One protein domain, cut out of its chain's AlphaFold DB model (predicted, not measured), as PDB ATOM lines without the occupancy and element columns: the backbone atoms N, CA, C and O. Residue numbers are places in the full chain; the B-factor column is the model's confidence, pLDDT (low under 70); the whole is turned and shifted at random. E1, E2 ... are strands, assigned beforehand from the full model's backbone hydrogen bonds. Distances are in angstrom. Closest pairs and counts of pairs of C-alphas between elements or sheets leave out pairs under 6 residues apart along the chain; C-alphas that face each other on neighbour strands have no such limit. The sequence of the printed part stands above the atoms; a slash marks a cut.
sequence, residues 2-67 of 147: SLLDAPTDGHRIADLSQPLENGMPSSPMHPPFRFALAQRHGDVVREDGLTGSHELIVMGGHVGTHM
ATOM      1  N   SER A   2     188.888 233.112 201.928       69.12
ATOM      2  CA  SER A   2     187.658 233.760 202.379       69.12
ATOM      3  C   SER A   2     187.936 235.234 202.691       69.12
ATOM      4  O   SER A   2     189.075 235.611 202.962       69.12
ATOM      5  N   LEU A   3     186.898 236.074 202.675       64.38
ATOM      6  CA  LEU A   3     187.009 237.482 203.075       64.38
ATOM      7  C   LEU A   3     187.530 237.637 204.521       64.38
ATOM      8  O   LEU A   3     188.119 238.657 204.859       64.38
ATOM      9  N   LEU A   4     187.322 236.611 205.356       68.62
ATOM     10  CA  LEU A   4     187.753 236.559 206.753       68.62
ATOM     11  C   LEU A   4     189.236 236.188 206.909       68.62
ATOM     12  O   LEU A   4     189.796 236.456 207.964       68.62
ATOM     13  N   ASP A   5     189.868 235.629 205.871       67.12
ATOM     14  CA  ASP A   5     191.293 235.252 205.886       67.12
ATOM     15  C   ASP A   5     192.193 236.405 205.404       67.12
ATOM     16  O   ASP A   5     193.406 236.394 205.605       67.12
ATOM     17  N   ALA A   6     191.606 237.409 204.743       67.56
ATOM     18  CA  ALA A   6     192.314 238.582 204.232       67.56
ATOM     19  C   ALA A   6     193.055 239.401 205.316       67.56
ATOM     20  O   ALA A   6     194.117 239.936 205.007       67.56
ATOM     21  N   PRO A   7     192.570 239.513 206.572       66.44
ATOM     22  CA  PRO A   7     193.280 240.253 207.616       66.44
ATOM     23  C   PRO A   7     194.376 239.455 208.345       66.44
ATOM     24  O   PRO A   7     195.142 240.062 209.089       66.44
ATOM     25  N   THR A   8     194.436 238.123 208.215       66.81
ATOM     26  CA  THR A   8     195.063 237.271 209.250       66.81
ATOM     27  C   THR A   8     196.439 236.690 208.922       66.81
ATOM     28  O   THR A   8     197.061 236.161 209.836       66.81
ATOM     29  N   ASP A   9     196.968 236.830 207.700       64.31
ATOM     30  CA  ASP A   9     198.318 236.337 207.365       64.31
ATOM     31  C   ASP A   9     199.251 237.449 206.864       64.31
ATOM     32  O   ASP A   9     199.073 238.007 205.786       64.31
ATOM     33  N   GLY A  10     200.283 237.775 207.652       77.81
ATOM     34  CA  GLY A  10     201.416 238.616 207.230       77.81
ATOM     35  C   GLY A  10     201.125 240.105 206.979       77.81
ATOM     36  O   GLY A  10     202.034 240.847 206.603       77.81
ATOM     37  N   HIS A  11     199.893 240.567 207.192       82.19
ATOM     38  CA  HIS A  11     199.497 241.956 206.968       82.19
ATOM     39  C   HIS A  11     199.623 242.817 208.231       82.19
ATOM     40  O   HIS A  11     199.404 242.367 209.354       82.19
ATOM     41  N   ARG A  12     199.961 244.099 208.043       86.88
ATOM     42  CA  ARG A  12     199.883 245.114 209.101       86.88
ATOM     43  C   ARG A  12     198.518 245.778 209.046       86.88
ATOM     44  O   ARG A  12     198.144 246.313 208.007       86.88
ATOM     45  N   ILE A  13     197.824 245.787 210.176       88.31
ATOM     46  CA  ILE A  13     196.561 246.502 210.339       88.31
ATOM     47  C   ILE A  13     196.871 247.859 210.973       88.31
ATOM     48  O   ILE A  13     197.586 247.931 211.973       88.31
ATOM     49  N   ALA A  14     196.360 248.926 210.365       91.50
ATOM     50  CA  ALA A  14     196.439 250.281 210.892       91.50
ATOM     51  C   ALA A  14     195.022 250.823 211.071       91.50
ATOM     52  O   ALA A  14     194.239 250.827 210.123       91.50
ATOM     53  N   ASP A  15     194.711 251.266 212.284       94.12
ATOM     54  CA  ASP A  15     193.476 251.984 212.570       94.12
ATOM     55  C   ASP A  15     193.633 253.448 212.139       94.12
ATOM     56  O   ASP A  15     194.601 254.113 212.515       94.12
ATOM     57  N   LEU A  16     192.710 253.923 211.302       96.12
ATOM     58  CA  LEU A  16     192.664 255.307 210.816       96.12
ATOM     59  C   LEU A  16     191.601 256.139 211.553       96.12
ATOM     60  O   LEU A  16     191.347 257.290 211.188       96.12
ATOM     61  N   SER A  17     190.943 255.556 212.556       96.19
ATOM     62  CA  SER A  17     189.960 256.246 213.375       96.19
ATOM     63  C   SER A  17     190.617 257.191 214.382       96.19
ATOM     64  O   SER A  17     191.752 257.000 214.817       96.19
ATOM     65  N   GLN A  18     189.889 258.246 214.734       95.44
ATOM     66  CA  GLN A  18     190.217 259.119 215.851       95.44
ATOM     67  C   GLN A  18     189.349 258.747 217.057       95.44
ATOM     68  O   GLN A  18     188.168 258.431 216.870       95.44
ATOM     69  N   PRO A  19     189.886 258.821 218.289       95.19
ATOM     70  CA  PRO A  19     189.101 258.590 219.494       95.19
ATOM     71  C   PRO A  19     187.888 259.521 219.572       95.19
ATOM     72  O   PRO A  19     187.979 260.717 219.285       95.19
ATOM     73  N   LEU A  20     186.750 258.976 220.001       96.31
ATOM     74  CA  LEU A  20     185.584 259.770 220.370       96.31
ATOM     75  C   LEU A  20     185.695 260.163 221.843       96.31
ATOM     76  O   LEU A  20     185.602 259.315 222.729       96.31
ATOM     77  N   GLU A  21     185.878 261.455 222.108       96.25
ATOM     78  CA  GLU A  21     186.010 261.980 223.465       96.25
ATOM     79  C   GLU A  21     185.295 263.320 223.648       96.25
ATOM     80  O   GLU A  21     185.128 264.120 222.721       96.25
ATOM     81  N   ASN A  22     184.830 263.571 224.872       96.44
ATOM     82  CA  ASN A  22     184.200 264.842 225.206       96.44
ATOM     83  C   ASN A  22     185.209 265.982 225.026       96.44
ATOM     84  O   ASN A  22     186.224 266.025 225.711       96.44
ATOM     85  N   GLY A  23     184.887 266.933 224.149       93.25
ATOM     86  CA  GLY A  23     185.770 268.063 223.845       93.25
ATOM     87  C   GLY A  23     186.688 267.839 222.643       93.25
ATOM     88  O   GLY A  23     187.449 268.747 222.315       93.25
ATOM     89  N   MET A  24     186.581 266.694 221.956       94.88
ATOM     90  CA  MET A  24     187.305 266.463 220.708       94.88
ATOM     91  C   MET A  24     187.004 267.548 219.656       94.88
ATOM     92  O   MET A  24     185.885 268.088 219.625       94.88
ATOM     93  N   PRO A  25     187.954 267.841 218.747       92.81
ATOM     94  CA  PRO A  25     187.704 268.729 217.623       92.81
ATOM     95  C   PRO A  25     186.484 268.278 216.816       92.81
ATOM     96  O   PRO A  25     186.359 267.122 216.417       92.81
ATOM     97  N   SER A  26     185.566 269.207 216.581       92.12
ATOM     98  CA  SER A  26     184.392 269.006 215.735       92.12
ATOM     99  C   SER A  26     183.991 270.337 215.113       92.12
ATOM    100  O   SER A  26     184.297 271.405 215.647       92.12
ATOM    101  N   SER A  27     183.328 270.282 213.958       91.81
ATOM    102  CA  SER A  27     182.775 271.490 213.353       91.81
ATOM    103  C   SER A  27     181.695 272.077 214.274       91.81
ATOM    104  O   SER A  27     180.809 271.342 214.718       91.81
ATOM    105  N   PRO A  28     181.712 273.399 214.533       90.38
ATOM    106  CA  PRO A  28     180.741 274.048 215.413       90.38
ATOM    107  C   PRO A  28     179.310 274.034 214.849       90.38
ATOM    108  O   PRO A  28     178.369 274.375 215.559       90.38
ATOM    109  N   MET A  29     179.137 273.641 213.582       90.94
ATOM    110  CA  MET A  29     177.837 273.526 212.918       90.94
ATOM    111  C   MET A  29     177.096 272.220 213.241       90.94
ATOM    112  O   MET A  29     175.926 272.089 212.883       90.94
ATOM    113  N   HIS A  30     177.744 271.251 213.897       88.94
ATOM    114  CA  HIS A  30     177.147 269.952 214.213       88.94
ATOM    115  C   HIS A  30     177.005 269.737 215.726       88.94
ATOM    116  O   HIS A  30     177.816 270.251 216.501       88.94
ATOM    117  N   PRO A  31     176.004 268.951 216.177       92.50
ATOM    118  CA  PRO A  31     175.928 268.529 217.571       92.50
ATOM    119  C   PRO A  31     177.224 267.812 217.977       92.50
ATOM    120  O   PRO A  31     177.605 266.856 217.297       92.50
ATOM    121  N   PRO A  32     177.901 268.237 219.056       94.25
ATOM    122  CA  PRO A  32     179.185 267.667 219.440       94.25
ATOM    123  C   PRO A  32     179.018 266.247 219.987       94.25
ATOM    124  O   PRO A  32     177.928 265.863 220.417       94.25
ATOM    125  N   PHE A  33     180.121 265.501 220.060       97.06
ATOM    126  CA  PHE A  33     180.142 264.251 220.813       97.06
ATOM    127  C   PHE A  33     179.920 264.533 222.305       97.06
ATOM    128  O   PHE A  33     180.524 265.439 222.905       97.06
ATOM    129  N   ARG A  34     179.010 263.762 222.893       96.62
ATOM    130  CA  ARG A  34     178.721 263.731 224.320       96.62
ATOM    131  C   ARG A  34     178.629 262.287 224.770       96.62
ATOM    132  O   ARG A  34     177.776 261.542 224.299       96.62
ATOM    133  N   PHE A  35     179.474 261.952 225.729       97.38
ATOM    134  CA  PHE A  35     179.441 260.709 226.475       97.38
ATOM    135  C   PHE A  35     179.200 261.017 227.949       97.38
ATOM    136  O   PHE A  35     179.873 261.875 228.529       97.38
ATOM    137  N   ALA A  36     178.271 260.298 228.564       96.94
ATOM    138  CA  ALA A  36     178.075 260.317 230.006       96.94
ATOM    139  C   ALA A  36     177.670 258.930 230.491       96.94
ATOM    140  O   ALA A  36     176.856 258.269 229.854       96.94
ATOM    141  N   LEU A  37     178.190 258.509 231.644       97.19
ATOM    142  CA  LEU A  37     177.681 257.320 232.317       97.19
ATOM    143  C   LEU A  37     176.309 257.650 232.910       97.19
ATOM    144  O   LEU A  37     176.205 258.510 233.784       97.19
ATOM    145  N   ALA A  38     175.268 256.976 232.425       96.00
ATOM    146  CA  ALA A  38     173.941 257.023 233.032       96.00
ATOM    147  C   ALA A  38     173.920 256.256 234.360       96.00
ATOM    148  O   ALA A  38     173.205 256.636 235.283       96.00
ATOM    149  N   GLN A  39     174.752 255.220 234.469       96.69
ATOM    150  CA  GLN A  39     175.008 254.498 235.706       96.69
ATOM    151  C   GLN A  39     176.473 254.082 235.759       96.69
ATOM    152  O   GLN A  39     177.019 253.622 234.756       96.69
ATOM    153  N   ARG A  40     177.089 254.194 236.935       96.88
ATOM    154  CA  ARG A  40     178.440 253.700 237.208       96.88
ATOM    155  C   ARG A  40     178.367 252.399 237.996       96.88
ATOM    156  O   ARG A  40     177.400 252.129 238.711       96.88
ATOM    157  N   HIS A  41     179.444 251.623 237.942       97.31
ATOM    158  CA  HIS A  41     179.616 250.523 238.886       97.31
ATOM    159  C   HIS A  41     179.540 251.041 240.330       97.31
ATOM    160  O   HIS A  41     180.155 252.051 240.668       97.31
ATOM    161  N   GLY A  42     178.778 250.339 241.171       93.56
ATOM    162  CA  GLY A  42     178.588 250.690 242.579       93.56
ATOM    163  C   GLY A  42     177.411 251.625 242.867       93.56
ATOM    164  O   GLY A  42     176.962 251.646 244.008       93.56
ATOM    165  N   ASP A  43     176.855 252.325 241.869       95.75
ATOM    166  CA  ASP A  43     175.617 253.101 242.066       95.75
ATOM    167  C   ASP A  43     174.434 252.163 242.386       95.75
ATOM    168  O   ASP A  43     173.599 252.462 243.237       95.75
ATOM    169  N   VAL A  44     174.402 250.992 241.736       94.88
ATOM    170  CA  VAL A  44     173.496 249.880 242.045       94.88
ATOM    171  C   VAL A  44     174.312 248.595 242.144       94.88
ATOM    172  O   VAL A  44     175.025 248.222 241.208       94.88
ATOM    173  N   VAL A  45     174.180 247.908 243.277       96.56
ATOM    174  CA  VAL A  45     174.789 246.600 243.536       96.56
ATOM    175  C   VAL A  45     173.665 245.595 243.710       96.56
ATOM    176  O   VAL A  45     172.788 245.773 244.554       96.56
ATOM    177  N   ARG A  46     173.659 244.559 242.874       95.00
ATOM    178  CA  ARG A  46     172.710 243.454 242.999       95.00
ATOM    179  C   ARG A  46     173.051 242.607 244.224       95.00
ATOM    180  O   ARG A  46     174.173 242.627 244.716       95.00
ATOM    181  N   GLU A  47     172.084 241.826 244.687       96.06
ATOM    182  CA  GLU A  47     172.258 240.929 245.838       96.06
ATOM    183  C   GLU A  47     173.360 239.879 245.612       96.06
ATOM    184  O   GLU A  47     174.096 239.533 246.530       96.06
ATOM    185  N   ASP A  48     173.534 239.441 244.364       96.62
ATOM    186  CA  ASP A  48     174.608 238.540 243.927       96.62
ATOM    187  C   ASP A  48     175.978 239.237 243.768       96.62
ATOM    188  O   ASP A  48     176.953 238.613 243.348       96.62
ATOM    189  N   GLY A  49     176.069 240.528 244.096       96.31
ATOM    190  CA  GLY A  49     177.282 241.337 243.992       96.31
ATOM    191  C   GLY A  49     177.572 241.874 242.589       96.31
ATOM    192  O   GLY A  49     178.539 242.621 242.417       96.31
ATOM    193  N   LEU A  50     176.756 241.552 241.578       96.94
ATOM    194  CA  LEU A  50     176.941 242.104 240.239       96.94
ATOM    195  C   LEU A  50     176.656 243.606 240.222       96.94
ATOM    196  O   LEU A  50     175.665 244.100 240.766       96.94
ATOM    197  N   THR A  51     177.512 244.331 239.513       97.44
ATOM    198  CA  THR A  51     177.334 245.751 239.214       97.44
ATOM    199  C   THR A  51     177.442 245.953 237.710       97.44
ATOM    200  O   THR A  51     178.156 245.220 237.027       97.44
ATOM    201  N   GLY A  52     176.732 246.947 237.189       96.12
ATOM    202  CA  GLY A  52     176.785 247.320 235.780       96.12
ATOM    203  C   GLY A  52     177.041 248.810 235.625       96.12
ATOM    204  O   GLY A  52     176.629 249.605 236.470       96.12
ATOM    205  N   SER A  53     177.681 249.170 234.524       97.25
ATOM    206  CA  SER A  53     177.846 250.543 234.066       97.25
ATOM    207  C   SER A  53     177.274 250.641 232.659       97.25
ATOM    208  O   SER A  53     177.391 249.689 231.889       97.25
ATOM    209  N   HIS A  54     176.631 251.758 232.342       96.06
ATOM    210  CA  HIS A  54     176.140 252.026 230.995       96.06
ATOM    211  C   HIS A  54     176.085 253.525 230.729       96.06
ATOM    212  O   HIS A  54     175.955 254.344 231.645       96.06
ATOM    213  N   GLU A  55     176.184 253.870 229.455       97.38
ATOM    214  CA  GLU A  55     176.344 255.235 228.980       97.38
ATOM    215  C   GLU A  55     175.157 255.740 228.162       97.38
ATOM    216  O   GLU A  55     174.328 254.990 227.649       97.38
ATOM    217  N   LEU A  56     175.123 257.061 228.017       97.81
ATOM    218  CA  LEU A  56     174.413 257.767 226.968       97.81
ATOM    219  C   LEU A  56     175.440 258.373 226.020       97.81
ATOM    220  O   LEU A  56     176.380 259.049 226.453       97.81
ATOM    221  N   ILE A  57     175.210 258.160 224.727       97.50
ATOM    222  CA  ILE A  57     175.983 258.759 223.647       97.50
ATOM    223  C   ILE A  57     175.055 259.655 222.835       97.50
ATOM    224  O   ILE A  57     173.992 259.228 222.385       97.50
ATOM    225  N   VAL A  58     175.474 260.900 222.632       95.94
ATOM    226  CA  VAL A  58     174.848 261.835 221.695       95.94
ATOM    227  C   VAL A  58     175.930 262.343 220.758       95.94
ATOM    228  O   VAL A  58     176.975 262.807 221.208       95.94
ATOM    229  N   MET A  59     175.691 262.254 219.454       95.81
ATOM    230  CA  MET A  59     176.616 262.755 218.443       95.81
ATOM    231  C   MET A  59     175.877 263.125 217.160       95.81
ATOM    232  O   MET A  59     174.867 262.509 216.815       95.81
ATOM    233  N   GLY A  60     176.385 264.129 216.446       93.56
ATOM    234  CA  GLY A  60     176.026 264.345 215.047       93.56
ATOM    235  C   GLY A  60     176.668 263.292 214.137       93.56
ATOM    236  O   GLY A  60     177.721 262.749 214.460       93.56
ATOM    237  N   GLY A  61     176.066 263.046 212.969       93.56
ATOM    238  CA  GLY A  61     176.598 262.104 211.968       93.56
ATOM    239  C   GLY A  61     177.927 262.520 211.318       93.56
ATOM    240  O   GLY A  61     178.528 261.714 210.621       93.56
ATOM    241  N   HIS A  62     178.390 263.748 211.578       95.06
ATOM    242  CA  HIS A  62     179.613 264.348 211.023       95.06
ATOM    243  C   HIS A  62     180.669 264.619 212.112       95.06
ATOM    244  O   HIS A  62     181.398 265.611 212.068       95.06
ATOM    245  N   VAL A  63     180.685 263.796 213.167       94.81
ATOM    246  CA  VAL A  63     181.595 263.931 214.316       94.81
ATOM    247  C   VAL A  63     182.491 262.703 214.430       94.81
ATOM    248  O   VAL A  63     182.018 261.574 214.325       94.81
ATOM    249  N   GLY A  64     183.782 262.937 214.683       94.88
ATOM    250  CA  GLY A  64     184.813 261.899 214.682       94.88
ATOM    251  C   GLY A  64     185.180 261.439 213.276       94.88
ATOM    252  O   GLY A  64     184.909 262.134 212.297       94.88
ATOM    253  N   THR A  65     185.820 260.278 213.166       96.50
ATOM    254  CA  THR A  65     186.039 259.637 211.862       96.50
ATOM    255  C   THR A  65     184.699 259.142 211.330       96.50
ATOM    256  O   THR A  65     184.076 258.277 211.941       96.50
ATOM    257  N   HIS A  66     184.241 259.704 210.214       95.81
ATOM    258  CA  HIS A  66     182.899 259.475 209.679       95.81
ATOM    259  C   HIS A  66     182.903 259.382 208.150       95.81
ATOM    260  O   HIS A  66     183.935 259.550 207.499       95.81
ATOM    261  N   MET A  67     181.728 259.098 207.592       95.94
ATOM    262  CA  MET A  67     181.472 259.065 206.159       95.94
ATOM    263  C   MET A  67     180.233 259.893 205.854       95.94
ATOM    264  O   MET A  67     179.184 259.699 206.471       95.94
TER     265      MET A  67
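Overview. This is residues 2 to 67 of the 147 residues of the protein "Putative cyclase" of Amycolatopsis methanolica 239 (UniProt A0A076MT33). With little regular structure, the model is a flat V: residues 2 to 15 stick out as one arm, the hairpin of E1 and E2 with the loop of residues 40 to 53 at its end makes the other, and residues 16 to 33 join them. The printed part has 66 residues, no named helix and two named strands, E1 then E2, in one antiparallel sheet; the class is all strand, with only 11 residues in named elements. It is extended, radius of gyration of the C-alphas 18.3 A, spanning 48 by 39 by 17 A.

Arrangement. E1, residues 34 to 39, and E2, residues 54 to 58, are antiparallel at 155 degrees, a hairpin. C-alphas 37 and 55 face each other at 4.2 A. N 34 and O 58, 2.8 A, are within hydrogen-bond range.

Along the chain. E1 measures 15.1 A from C-alpha 34 at (178.721, 263.731, 224.320); E2 measures 13.6 A, ending at C-alpha 58 (174.848, 261.835, 221.695).

Size, cuts and confidence. The farthest C-alphas, Gly 10 and Glu 47, are 48.4 A apart. The printed part has no cut. The E1 to E2 link is long, 14 residues. Residues 2 to 9 have pLDDT under 70.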